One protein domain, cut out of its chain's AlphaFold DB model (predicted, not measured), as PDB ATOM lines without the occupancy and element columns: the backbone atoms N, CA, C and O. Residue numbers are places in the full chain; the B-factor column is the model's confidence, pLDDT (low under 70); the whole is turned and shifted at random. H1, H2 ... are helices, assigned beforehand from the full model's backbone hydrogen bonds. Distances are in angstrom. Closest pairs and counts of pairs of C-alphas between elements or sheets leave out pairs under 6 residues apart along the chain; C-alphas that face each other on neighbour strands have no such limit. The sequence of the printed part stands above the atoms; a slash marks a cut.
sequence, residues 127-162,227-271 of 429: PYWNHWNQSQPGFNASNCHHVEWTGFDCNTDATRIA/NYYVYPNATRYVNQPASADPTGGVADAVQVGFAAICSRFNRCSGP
ATOM      1  N   PRO A 127     264.600 256.629 270.662       95.56
ATOM      2  CA  PRO A 127     265.961 256.892 271.130       95.56
ATOM      3  C   PRO A 127     266.099 258.044 272.130       95.56
ATOM      4  O   PRO A 127     267.115 258.099 272.814       95.56
ATOM      5  N   TYR A 128     265.114 258.941 272.220       96.12
ATOM      6  CA  TYR A 128     265.081 260.037 273.182       96.12
ATOM      7  C   TYR A 128     264.222 259.741 274.404       96.12
ATOM      8  O   TYR A 128     264.603 260.184 275.476       96.12
ATOM      9  N   TRP A 129     263.106 259.013 274.289       96.38
ATOM     10  CA  TRP A 129     262.166 258.852 275.410       96.38
ATOM     11  C   TRP A 129     262.116 257.452 276.030       96.38
ATOM     12  O   TRP A 129     261.629 257.307 277.152       96.38
ATOM     13  N   ASN A 130     262.607 256.403 275.361       97.50
ATOM     14  CA  ASN A 130     262.554 255.048 275.913       97.50
ATOM     15  C   ASN A 130     263.651 254.863 276.970       97.50
ATOM     16  O   ASN A 130     264.808 254.596 276.643       97.50
ATOM     17  N   HIS A 131     263.276 254.992 278.244       97.38
ATOM     18  CA  HIS A 131     264.178 254.824 279.392       97.38
ATOM     19  C   HIS A 131     263.938 253.561 280.217       97.38
ATOM     20  O   HIS A 131     264.740 253.241 281.091       97.38
ATOM     21  N   TRP A 132     262.867 252.813 279.934       96.19
ATOM     22  CA  TRP A 132     262.440 251.692 280.780       96.19
ATOM     23  C   TRP A 132     262.362 250.350 280.051       96.19
ATOM     24  O   TRP A 132     262.471 249.308 280.698       96.19
ATOM     25  N   ASN A 133     262.143 250.338 278.731       95.19
ATOM     26  CA  ASN A 133     261.858 249.107 278.005       95.19
ATOM     27  C   ASN A 133     263.080 248.599 277.232       95.19
ATOM     28  O   ASN A 133     263.250 248.911 276.055       95.19
ATOM     29  N   GLN A 134     263.896 247.776 277.900       96.50
ATOM     30  CA  GLN A 134     265.139 247.200 277.364       96.50
ATOM     31  C   GLN A 134     264.958 246.357 276.097       96.50
ATOM     32  O   GLN A 134     265.910 246.194 275.339       96.50
ATOM     33  N   SER A 135     263.764 245.805 275.864       95.25
ATOM     34  CA  SER A 135     263.491 244.979 274.684       95.25
ATOM     35  C   SER A 135     262.997 245.777 273.478       95.25
ATOM     36  O   SER A 135     262.819 245.197 272.408       95.25
ATOM     37  N   GLN A 136     262.773 247.088 273.625       93.50
ATOM     38  CA  GLN A 136     262.309 247.963 272.549       93.50
ATOM     39  C   GLN A 136     263.445 248.845 272.007       93.50
ATOM     40  O   GLN A 136     264.357 249.206 272.759       93.50
ATOM     41  N   PRO A 137     263.399 249.236 270.716       93.00
ATOM     42  CA  PRO A 137     264.382 250.139 270.130       93.00
ATOM     43  C   PRO A 137     264.545 251.443 270.917       93.00
ATOM     44  O   PRO A 137     263.612 251.941 271.551       93.00
ATOM     45  N   GLY A 138     265.752 252.006 270.855       95.19
ATOM     46  CA  GLY A 138     266.052 253.292 271.476       95.19
ATOM     47  C   GLY A 138     266.168 253.271 273.001       95.19
ATOM     48  O   GLY A 138     266.316 254.339 273.583       95.19
ATOM     49  N   PHE A 139     266.127 252.099 273.651       97.62
ATOM     50  CA  PHE A 139     266.333 252.013 275.096       97.62
ATOM     51  C   PHE A 139     267.676 252.615 275.515       97.62
ATOM     52  O   PHE A 139     268.741 252.168 275.086       97.62
ATOM     53  N   ASN A 140     267.607 253.577 276.428       97.88
ATOM     54  CA  ASN A 140     268.735 254.058 277.201       97.88
ATOM     55  C   ASN A 140     268.210 254.595 278.535       97.88
ATOM     56  O   ASN A 140     267.359 255.476 278.540       97.88
ATOM     57  N   ALA A 141     268.723 254.110 279.667       97.50
ATOM     58  CA  ALA A 141     268.285 254.575 280.985       97.50
ATOM     59  C   ALA A 141     268.406 256.104 281.153       97.50
ATOM     60  O   ALA A 141     267.570 256.714 281.814       97.50
ATOM     61  N   SER A 142     269.380 256.752 280.497       97.44
ATOM     62  CA  SER A 142     269.541 258.212 280.561       97.44
ATOM     63  C   SER A 142     268.423 258.993 279.866       97.44
ATOM     64  O   SER A 142     268.288 260.193 280.100       97.44
ATOM     65  N   ASN A 143     267.603 258.344 279.033       98.31
ATOM     66  CA  ASN A 143     266.460 258.978 278.373       98.31
ATOM     67  C   ASN A 143     265.409 259.482 279.364       98.31
ATOM     68  O   ASN A 143     264.570 260.299 278.993       98.31
ATOM     69  N   CYS A 144     265.474 259.063 280.633       98.19
ATOM     70  CA  CYS A 144     264.607 259.603 281.667       98.19
ATOM     71  C   CYS A 144     264.764 261.137 281.773       98.19
ATOM     72  O   CYS A 144     263.796 261.817 282.082       98.19
ATOM     73  N   HIS A 145     265.926 261.716 281.429       98.19
ATOM     74  CA  HIS A 145     266.154 263.171 281.457       98.19
ATOM     75  C   HIS A 145     265.515 263.934 280.289       98.19
ATOM     76  O   HIS A 145     265.379 265.156 280.345       98.19
ATOM     77  N   HIS A 146     265.128 263.232 279.225       98.50
ATOM     78  CA  HIS A 146     264.538 263.821 278.022       98.50
ATOM     79  C   HIS A 146     263.008 263.853 278.065       98.50
ATOM     80  O   HIS A 146     262.388 264.361 277.134       98.50
ATOM     81  N   VAL A 147     262.396 263.312 279.115       98.12
ATOM     82  CA  VAL A 147     260.943 263.268 279.309       98.12
ATOM     83  C   VAL A 147     260.564 263.983 280.597       98.12
ATOM     84  O   VAL A 147     261.398 264.159 281.483       98.12
ATOM     85  N   GLU A 148     259.304 264.383 280.720       97.81
ATOM     86  CA  GLU A 148     258.806 264.980 281.952       97.81
ATOM     87  C   GLU A 148     258.665 263.977 283.087       97.81
ATOM     88  O   GLU A 148     258.473 262.768 282.888       97.81
ATOM     89  N   TRP A 149     258.735 264.525 284.297       98.06
ATOM     90  CA  TRP A 149     258.644 263.789 285.548       98.06
ATOM     91  C   TRP A 149     257.425 264.232 286.349       98.06
ATOM     92  O   TRP A 149     257.005 265.385 286.257       98.06
ATOM     93  N   THR A 150     256.908 263.334 287.188       97.06
ATOM     94  CA  THR A 150     255.851 263.630 288.177       97.06
ATOM     95  C   THR A 150     256.403 263.988 289.566       97.06
ATOM     96  O   THR A 150     255.658 264.058 290.540       97.06
ATOM     97  N   GLY A 151     257.720 264.168 289.660       97.00
ATOM     98  CA  GLY A 151     258.515 264.409 290.862       97.00
ATOM     99  C   GLY A 151     259.965 264.710 290.466       97.00
ATOM    100  O   GLY A 151     260.238 264.954 289.293       97.00
ATOM    101  N   PHE A 152     260.899 264.745 291.414       97.56
ATOM    102  CA  PHE A 152     262.268 265.216 291.164       97.56
ATOM    103  C   PHE A 152     263.311 264.119 290.896       97.56
ATOM    104  O   PHE A 152     264.473 264.455 290.658       97.56
ATOM    105  N   ASP A 153     262.937 262.838 290.918       95.69
ATOM    106  CA  ASP A 153     263.857 261.734 290.628       95.69
ATOM    107  C   ASP A 153     263.569 261.107 289.260       95.69
ATOM    108  O   ASP A 153     262.558 260.447 289.035       95.69
ATOM    109  N   CYS A 154     264.525 261.254 288.348       96.00
ATOM    110  CA  CYS A 154     264.501 260.674 287.006       96.00
ATOM    111  C   CYS A 154     264.235 259.157 286.996       96.00
ATOM    112  O   CYS A 154     263.589 258.644 286.088       96.00
ATOM    113  N   ASN A 155     264.715 258.414 287.995       93.19
ATOM    114  CA  ASN A 155     264.611 256.954 288.005       93.19
ATOM    115  C   ASN A 155     263.216 256.461 288.405       93.19
ATOM    116  O   ASN A 155     262.789 255.388 287.963       93.19
ATOM    117  N   THR A 156     262.513 257.214 289.252       94.75
ATOM    118  CA  THR A 156     261.200 256.820 289.787       94.75
ATOM    119  C   THR A 156     260.052 257.600 289.169       94.75
ATOM    120  O   THR A 156     258.978 257.032 288.970       94.75
ATOM    121  N   ASP A 157     260.288 258.864 288.826       97.25
ATOM    122  CA  ASP A 157     259.244 259.827 288.494       97.25
ATOM    123  C   ASP A 157     259.170 260.123 286.994       97.25
ATOM    124  O   ASP A 157     258.207 260.749 286.544       97.25
ATOM    125  N   ALA A 158     260.150 259.671 286.200       97.94
ATOM    126  CA  ALA A 158     260.115 259.847 284.755       97.94
ATOM    127  C   ALA A 158     258.956 259.085 284.115       97.94
ATOM    128  O   ALA A 158     258.779 257.869 284.273       97.94
ATOM    129  N   THR A 159     258.172 259.826 283.342       97.50
ATOM    130  CA  THR A 159     256.945 259.329 282.730       97.50
ATOM    131  C   THR A 159     257.261 258.343 281.604       97.50
ATOM    132  O   THR A 159     258.304 258.405 280.951       97.50
ATOM    133  N   ARG A 160     256.376 257.360 281.411       97.00
ATOM    134  CA  ARG A 160     256.526 256.272 280.415       97.00
ATOM    135  C   ARG A 160     255.418 256.276 279.365       97.00
ATOM    136  O   ARG A 160     255.492 255.582 278.360       97.00
ATOM    137  N   ILE A 161     254.376 257.048 279.627       96.50
ATOM    138  CA  ILE A 161     253.182 257.202 278.815       96.50
ATOM    139  C   ILE A 161     252.509 258.501 279.253       96.50
ATOM    140  O   ILE A 161     252.618 258.883 280.422       96.50
ATOM    141  N   ALA A 162     251.822 259.151 278.327       96.12
ATOM    142  CA  ALA A 162     250.928 260.260 278.615       96.12
ATOM    143  C   ALA A 162     249.633 260.103 277.807       96.12
ATOM    144  O   ALA A 162     249.514 259.212 276.957       96.12
ATOM    145  N   ASN A 227     248.574 269.107 277.102       87.06
ATOM    146  CA  ASN A 227     248.758 268.338 275.865       87.06
ATOM    147  C   ASN A 227     249.525 267.035 276.101       87.06
ATOM    148  O   ASN A 227     249.663 266.219 275.213       87.06
ATOM    149  N   TYR A 228     250.021 266.778 277.303       92.81
ATOM    150  CA  TYR A 228     250.484 265.449 277.692       92.81
ATOM    151  C   TYR A 228     250.211 265.265 279.181       92.81
ATOM    152  O   TYR A 228     251.128 265.297 280.010       92.81
ATOM    153  N   TYR A 229     248.940 265.125 279.541       93.88
ATOM    154  CA  TYR A 229     248.584 264.879 280.928       93.88
ATOM    155  C   TYR A 229     248.898 263.434 281.322       93.88
ATOM    156  O   TYR A 229     248.938 262.514 280.500       93.88
ATOM    157  N   VAL A 230     249.165 263.231 282.608       95.69
ATOM    158  CA  VAL A 230     249.591 261.942 283.154       95.69
ATOM    159  C   VAL A 230     248.720 261.611 284.353       95.69
ATOM    160  O   VAL A 230     248.561 262.433 285.247       95.69
ATOM    161  N   TYR A 231     248.173 260.398 284.398       95.50
ATOM    162  CA  TYR A 231     247.405 259.926 285.549       95.50
ATOM    163  C   TYR A 231     248.297 259.435 286.704       95.50
ATOM    164  O   TYR A 231     249.418 258.964 286.472       95.50
ATOM    165  N   PRO A 232     247.789 259.421 287.951       94.25
ATOM    166  CA  PRO A 232     248.462 258.757 289.060       94.25
ATOM    167  C   PRO A 232     248.810 257.301 288.721       94.25
ATOM    168  O   PRO A 232     247.981 256.545 288.208       94.25
ATOM    169  N   ASN A 233     250.036 256.878 289.044       91.75
ATOM    170  CA  ASN A 233     250.546 255.532 288.752       91.75
ATOM    171  C   ASN A 233     250.506 255.145 287.258       91.75
ATOM    172  O   ASN A 233     250.371 253.960 286.945       91.75
ATOM    173  N   ALA A 234     250.654 256.111 286.340       94.19
ATOM    174  CA  ALA A 234     250.580 255.921 284.884       94.19
ATOM    175  C   ALA A 234     251.343 254.694 284.350       94.19
ATOM    176  O   ALA A 234     250.865 253.992 283.461       94.19
ATOM    177  N   THR A 235     252.496 254.377 284.945       90.75
ATOM    178  CA  THR A 235     253.322 253.207 284.613       90.75
ATOM    179  C   THR A 235     252.544 251.885 284.579       90.75
ATOM    180  O   THR A 235     252.879 251.011 283.781       90.75
ATOM    181  N   ARG A 236     251.485 251.724 285.391       93.94
ATOM    182  CA  ARG A 236     250.678 250.491 285.396       93.94
ATOM    183  C   ARG A 236     249.962 250.239 284.070       93.94
ATOM    184  O   ARG A 236     249.669 249.085 283.769       93.94
ATOM    185  N   TYR A 237     249.699 251.288 283.291       95.50
ATOM    186  CA  TYR A 237     248.914 251.229 282.058       95.50
ATOM    187  C   TYR A 237     249.734 250.920 280.808       95.50
ATOM    188  O   TYR A 237     249.164 250.483 279.812       95.50
ATOM    189  N   VAL A 238     251.062 251.068 280.863       93.88
ATOM    190  CA  VAL A 238     251.960 250.914 279.701       93.88
ATOM    191  C   VAL A 238     251.742 249.582 278.972       93.88
ATOM    192  O   VAL A 238     251.703 249.550 277.747       93.88
ATOM    193  N   ASN A 239     251.540 248.495 279.723       92.25
ATOM    194  CA  ASN A 239     251.354 247.145 279.178       92.25
ATOM    195  C   ASN A 239     249.887 246.671 279.192       92.25
ATOM    196  O   ASN A 239     249.621 245.491 278.975       92.25
ATOM    197  N   GLN A 240     248.937 247.558 279.493       95.81
ATOM    198  CA  GLN A 240     247.505 247.247 279.506       95.81
ATOM    199  C   GLN A 240     246.845 247.702 278.199       95.81
ATOM    200  O   GLN A 240     247.350 248.635 277.571       95.81
ATOM    201  N   PRO A 241     245.711 247.111 277.784       95.56
ATOM    202  CA  PRO A 241     244.934 247.636 276.663       95.56
ATOM    203  C   PRO A 241     244.393 249.042 276.968       95.56
ATOM    204  O   PRO A 241     244.099 249.354 278.120       95.56
ATOM    205  N   ALA A 242     244.214 249.873 275.934       94.25
ATOM    206  CA  ALA A 242     243.691 251.241 276.070       94.25
ATOM    207  C   ALA A 242     242.298 251.301 276.724       94.25
ATOM    208  O   ALA A 242     241.974 252.266 277.401       94.25
ATOM    209  N   SER A 243     241.494 250.236 276.613       95.12
ATOM    210  CA  SER A 243     240.196 250.123 277.294       95.12
ATOM    211  C   SER A 243     240.287 250.093 278.827       95.12
ATOM    212  O   SER A 243     239.260 250.172 279.491       95.12
ATOM    213  N   ALA A 244     241.485 249.907 279.389       96.25
ATOM    214  CA  ALA A 244     241.734 249.966 280.826       96.25
ATOM    215  C   ALA A 244     242.185 251.361 281.296       96.25
ATOM    216  O   ALA A 244     242.426 251.542 282.492       96.25
ATOM    217  N   ASP A 245     242.341 252.325 280.384       96.19
ATOM    218  CA  ASP A 245     242.788 253.670 280.734       96.19
ATOM    219  C   ASP A 245     241.775 254.399 281.625       96.19
ATOM    220  O   ASP A 245     240.566 254.200 281.480       96.19
ATOM    221  N   PRO A 246     242.240 255.272 282.539       94.69
ATOM    222  CA  PRO A 246     241.348 256.178 283.251       94.69
ATOM    223  C   PRO A 246     240.655 257.133 282.281       94.69
ATOM    224  O   PRO A 246     241.211 257.461 281.239       94.69
ATOM    225  N   THR A 247     239.471 257.623 282.641       92.25
ATOM    226  CA  THR A 247     238.645 258.492 281.782       92.25
ATOM    227  C   THR A 247     238.401 259.880 282.379       92.25
ATOM    228  O   THR A 247     237.506 260.585 281.928       92.25
ATOM    229  N   GLY A 248     239.133 260.258 283.432       87.50
ATOM    230  CA  GLY A 248     238.937 261.529 284.144       87.50
ATOM    231  C   GLY A 248     239.529 262.757 283.448       87.50
ATOM    232  O   GLY A 248     239.328 263.885 283.895       87.50
ATOM    233  N   GLY A 249     240.268 262.550 282.359       88.69
ATOM    234  CA  GLY A 249     240.965 263.591 281.615       88.69
ATOM    235  C   GLY A 249     241.999 264.332 282.464       88.69
ATOM    236  O   GLY A 249     242.515 263.825 283.462       88.69
ATOM    237  N   VAL A 250     242.268 265.579 282.080       87.00
ATOM    238  CA  VAL A 250     243.211 266.476 282.770       87.00
ATOM    239  C   VAL A 250     242.805 266.757 284.226       87.00
ATOM    240  O   VAL A 250     243.664 267.038 285.057       87.00
ATOM    241  N   ALA A 251     241.515 266.680 284.579       86.50
ATOM    242  CA  ALA A 251     241.052 266.910 285.954       86.50
ATOM    243  C   ALA A 251     241.659 265.908 286.960       86.50
ATOM    244  O   ALA A 251     242.020 266.278 288.079       86.50
ATOM    245  N   ASP A 252     241.864 264.666 286.517       90.62
ATOM    246  CA  ASP A 252     242.425 263.574 287.319       90.62
ATOM    247  C   ASP A 252     243.945 263.404 287.126       90.62
ATOM    248  O   ASP A 252     244.534 262.422 287.590       90.62
ATOM    249  N   ALA A 253     244.599 264.335 286.427       92.38
ATOM    250  CA  ALA A 253     246.030 264.277 286.162       92.38
ATOM    251  C   ALA A 253     246.883 264.635 287.391       92.38
ATOM    252  O   ALA A 253     246.439 265.298 288.331       92.38
ATOM    253  N   VAL A 254     248.149 264.214 287.364       94.62
ATOM    254  CA  VAL A 254     249.190 264.630 288.311       94.62
ATOM    255  C   VAL A 254     250.116 265.663 287.687       94.62
ATOM    256  O   VAL A 254     250.302 265.708 286.470       94.62
ATOM    257  N   GLN A 255     250.722 266.485 288.541       95.50
ATOM    258  CA  GLN A 255     251.629 267.540 288.110       95.50
ATOM    259  C   GLN A 255     252.833 266.967 287.353       95.50
ATOM    260  O   GLN A 255     253.494 266.047 287.833       95.50
ATOM    261  N   VAL A 256     253.156 267.588 286.220       96.62
ATOM    262  CA  VAL A 256     254.410 267.404 285.470       96.62
ATOM    263  C   VAL A 256     255.175 268.731 285.373       96.62
ATOM    264  O   VAL A 256     254.760 269.724 285.967       96.62
ATOM    265  N   GLY A 257     256.304 268.781 284.665       97.31
ATOM    266  CA  GLY A 257     257.144 269.981 284.556       97.31
ATOM    267  C   GLY A 257     258.342 269.973 285.506       97.31
ATOM    268  O   GLY A 257     259.170 270.882 285.453       97.31
ATOM    269  N   PHE A 258     258.463 268.956 286.368       98.50
ATOM    270  CA  PHE A 258     259.579 268.807 287.306       98.50
ATOM    271  C   PHE A 258     260.926 268.612 286.591       98.50
ATOM    272  O   PHE A 258     261.941 269.170 287.020       98.50
ATOM    273  N   ALA A 259     260.940 267.872 285.477       98.56
ATOM    274  CA  ALA A 259     262.150 267.668 284.682       98.56
ATOM    275  C   ALA A 259     262.596 268.982 284.034       98.56
ATOM    276  O   ALA A 259     263.784 269.329 284.072       98.56
ATOM    277  N   ALA A 260     261.638 269.746 283.501       98.25
ATOM    278  CA  ALA A 260     261.926 271.021 282.869       98.25
ATOM    279  C   ALA A 260     262.455 272.072 283.850       98.25
ATOM    280  O   ALA A 260     263.455 272.723 283.549       98.25
ATOM    281  N   ILE A 261     261.873 272.205 285.049       98.31
ATOM    282  CA  ILE A 261     262.408 273.136 286.060       98.31
ATOM    283  C   ILE A 261     263.792 272.710 286.566       98.31
ATOM    284  O   ILE A 261     264.653 273.564 286.783       98.31
ATOM    285  N   CYS A 262     264.045 271.405 286.699       98.31
ATOM    286  CA  CYS A 262     265.358 270.889 287.071       98.31
ATOM    287  C   CYS A 262     266.379 271.212 285.973       98.31
ATOM    288  O   CYS A 262     267.450 271.735 286.265       98.31
ATOM    289  N   SER A 263     266.011 271.029 284.705       98.31
ATOM    290  CA  SER A 263     266.883 271.317 283.558       98.31
ATOM    291  C   SER A 263     267.153 272.812 283.384       98.31
ATOM    292  O   SER A 263     268.286 273.210 283.118       98.31
ATOM    293  N   ARG A 264     266.127 273.656 283.551       98.12
ATOM    294  CA  ARG A 264     266.220 275.095 283.285       98.12
ATOM    295  C   ARG A 264     266.757 275.908 284.458       98.12
ATOM    296  O   ARG A 264     267.506 276.865 284.250       98.12
ATOM    297  N   PHE A 265     266.341 275.579 285.677       98.06
ATOM    298  CA  PHE A 265     266.642 276.361 286.881       98.06
ATOM    299  C   PHE A 265     267.600 275.648 287.834       98.06
ATOM    300  O   PHE A 265     267.916 276.198 288.886       98.06
ATOM    301  N   ASN A 266     268.047 274.431 287.500       97.19
ATOM    302  CA  ASN A 266     268.798 273.562 288.411       97.19
ATOM    303  C   ASN A 266     268.038 273.296 289.730       97.19
ATOM    304  O   ASN A 266     268.634 273.024 290.774       97.19
ATOM    305  N   ARG A 267     266.701 273.408 289.695       97.38
ATOM    306  CA  ARG A 267     265.818 273.174 290.839       97.38
ATOM    307  C   ARG A 267     265.282 271.756 290.759       97.38
ATOM    308  O   ARG A 267     264.258 271.518 290.136       97.38
ATOM    309  N   CYS A 268     265.992 270.830 291.393       97.06
ATOM    310  CA  CYS A 268     265.679 269.397 291.378       97.06
ATOM    311  C   CYS A 268     265.183 268.901 292.754       97.06
ATOM    312  O   CYS A 268     265.448 267.774 293.155       97.06
ATOM    313  N   SER A 269     264.550 269.783 293.536       97.75
ATOM    314  CA  SER A 269     263.897 269.477 294.817       97.75
ATOM    315  C   SER A 269     262.963 270.627 295.227       97.75
ATOM    316  O   SER A 269     263.019 271.722 294.651       97.75
ATOM    317  N   GLY A 270     262.119 270.400 296.240       96.44
ATOM    318  CA  GLY A 270     261.258 271.430 296.829       96.44
ATOM    319  C   GLY A 270     259.795 271.357 296.366       96.44
ATOM    320  O   GLY A 270     259.305 270.260 296.098       96.44
ATOM    321  N   PRO A 271     259.066 272.490 296.327       96.81
ATOM    322  CA  PRO A 271     257.654 272.497 295.957       96.81
ATOM    323  C   PRO A 271     257.442 272.183 294.462       96.81
ATOM    324  O   PRO A 271     258.391 272.285 293.673       96.81
TER     325      PRO A 271
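This is residues 127 to 162 and 227 to 271 of the 429 residues of the protein "Predicted protein" of Monosiga brevicollis (UniProt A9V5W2). Little of this domain is regular structure: long loops wind about, with five short helices set into them. H1, H2 and H5 gather on one side, H3 and H4 lie away from them, and residues 239 to 244 stick out. The 81 printed residues, 26 in helices H1 to H5, are all helix by class, with no named strand; the whole is compact, radius of gyration of the C-alphas 13.0 A, spans 39 by 33 by 19 A.

Find C-alpha 141 at (268.285, 254.575, 280.985); H1 runs to 146, 10.4 A. Next come H2, 154 to 157, H3, 234 to 237, and H4, 249 to 252. H5, 258 to 265, 10.4 A, ends at (266.642, 276.361, 286.881).

H1 and H2 only just touch, with 3 pairs of C-alphas within 8 A, the closest Cys 144 and Cys 154 at 5.4 A. H1 and H5 are close but not clearly touching; their closest C-alphas, His 145 and Ala 259, are 6.8 A apart. H3 and H4 are apart. In H5 every O i to N i+4 pair is within hydrogen-bond range; in H1 0 of 2, but 3 of 3 O i to N i+3 pairs; H2, H3 and H4 are too short.

Residues 163 to 226 are not printed; C-alphas 162 and 227 are 8.8 A apart. The H3 to H4 link is long. No printed residue is under 70 in pLDDT.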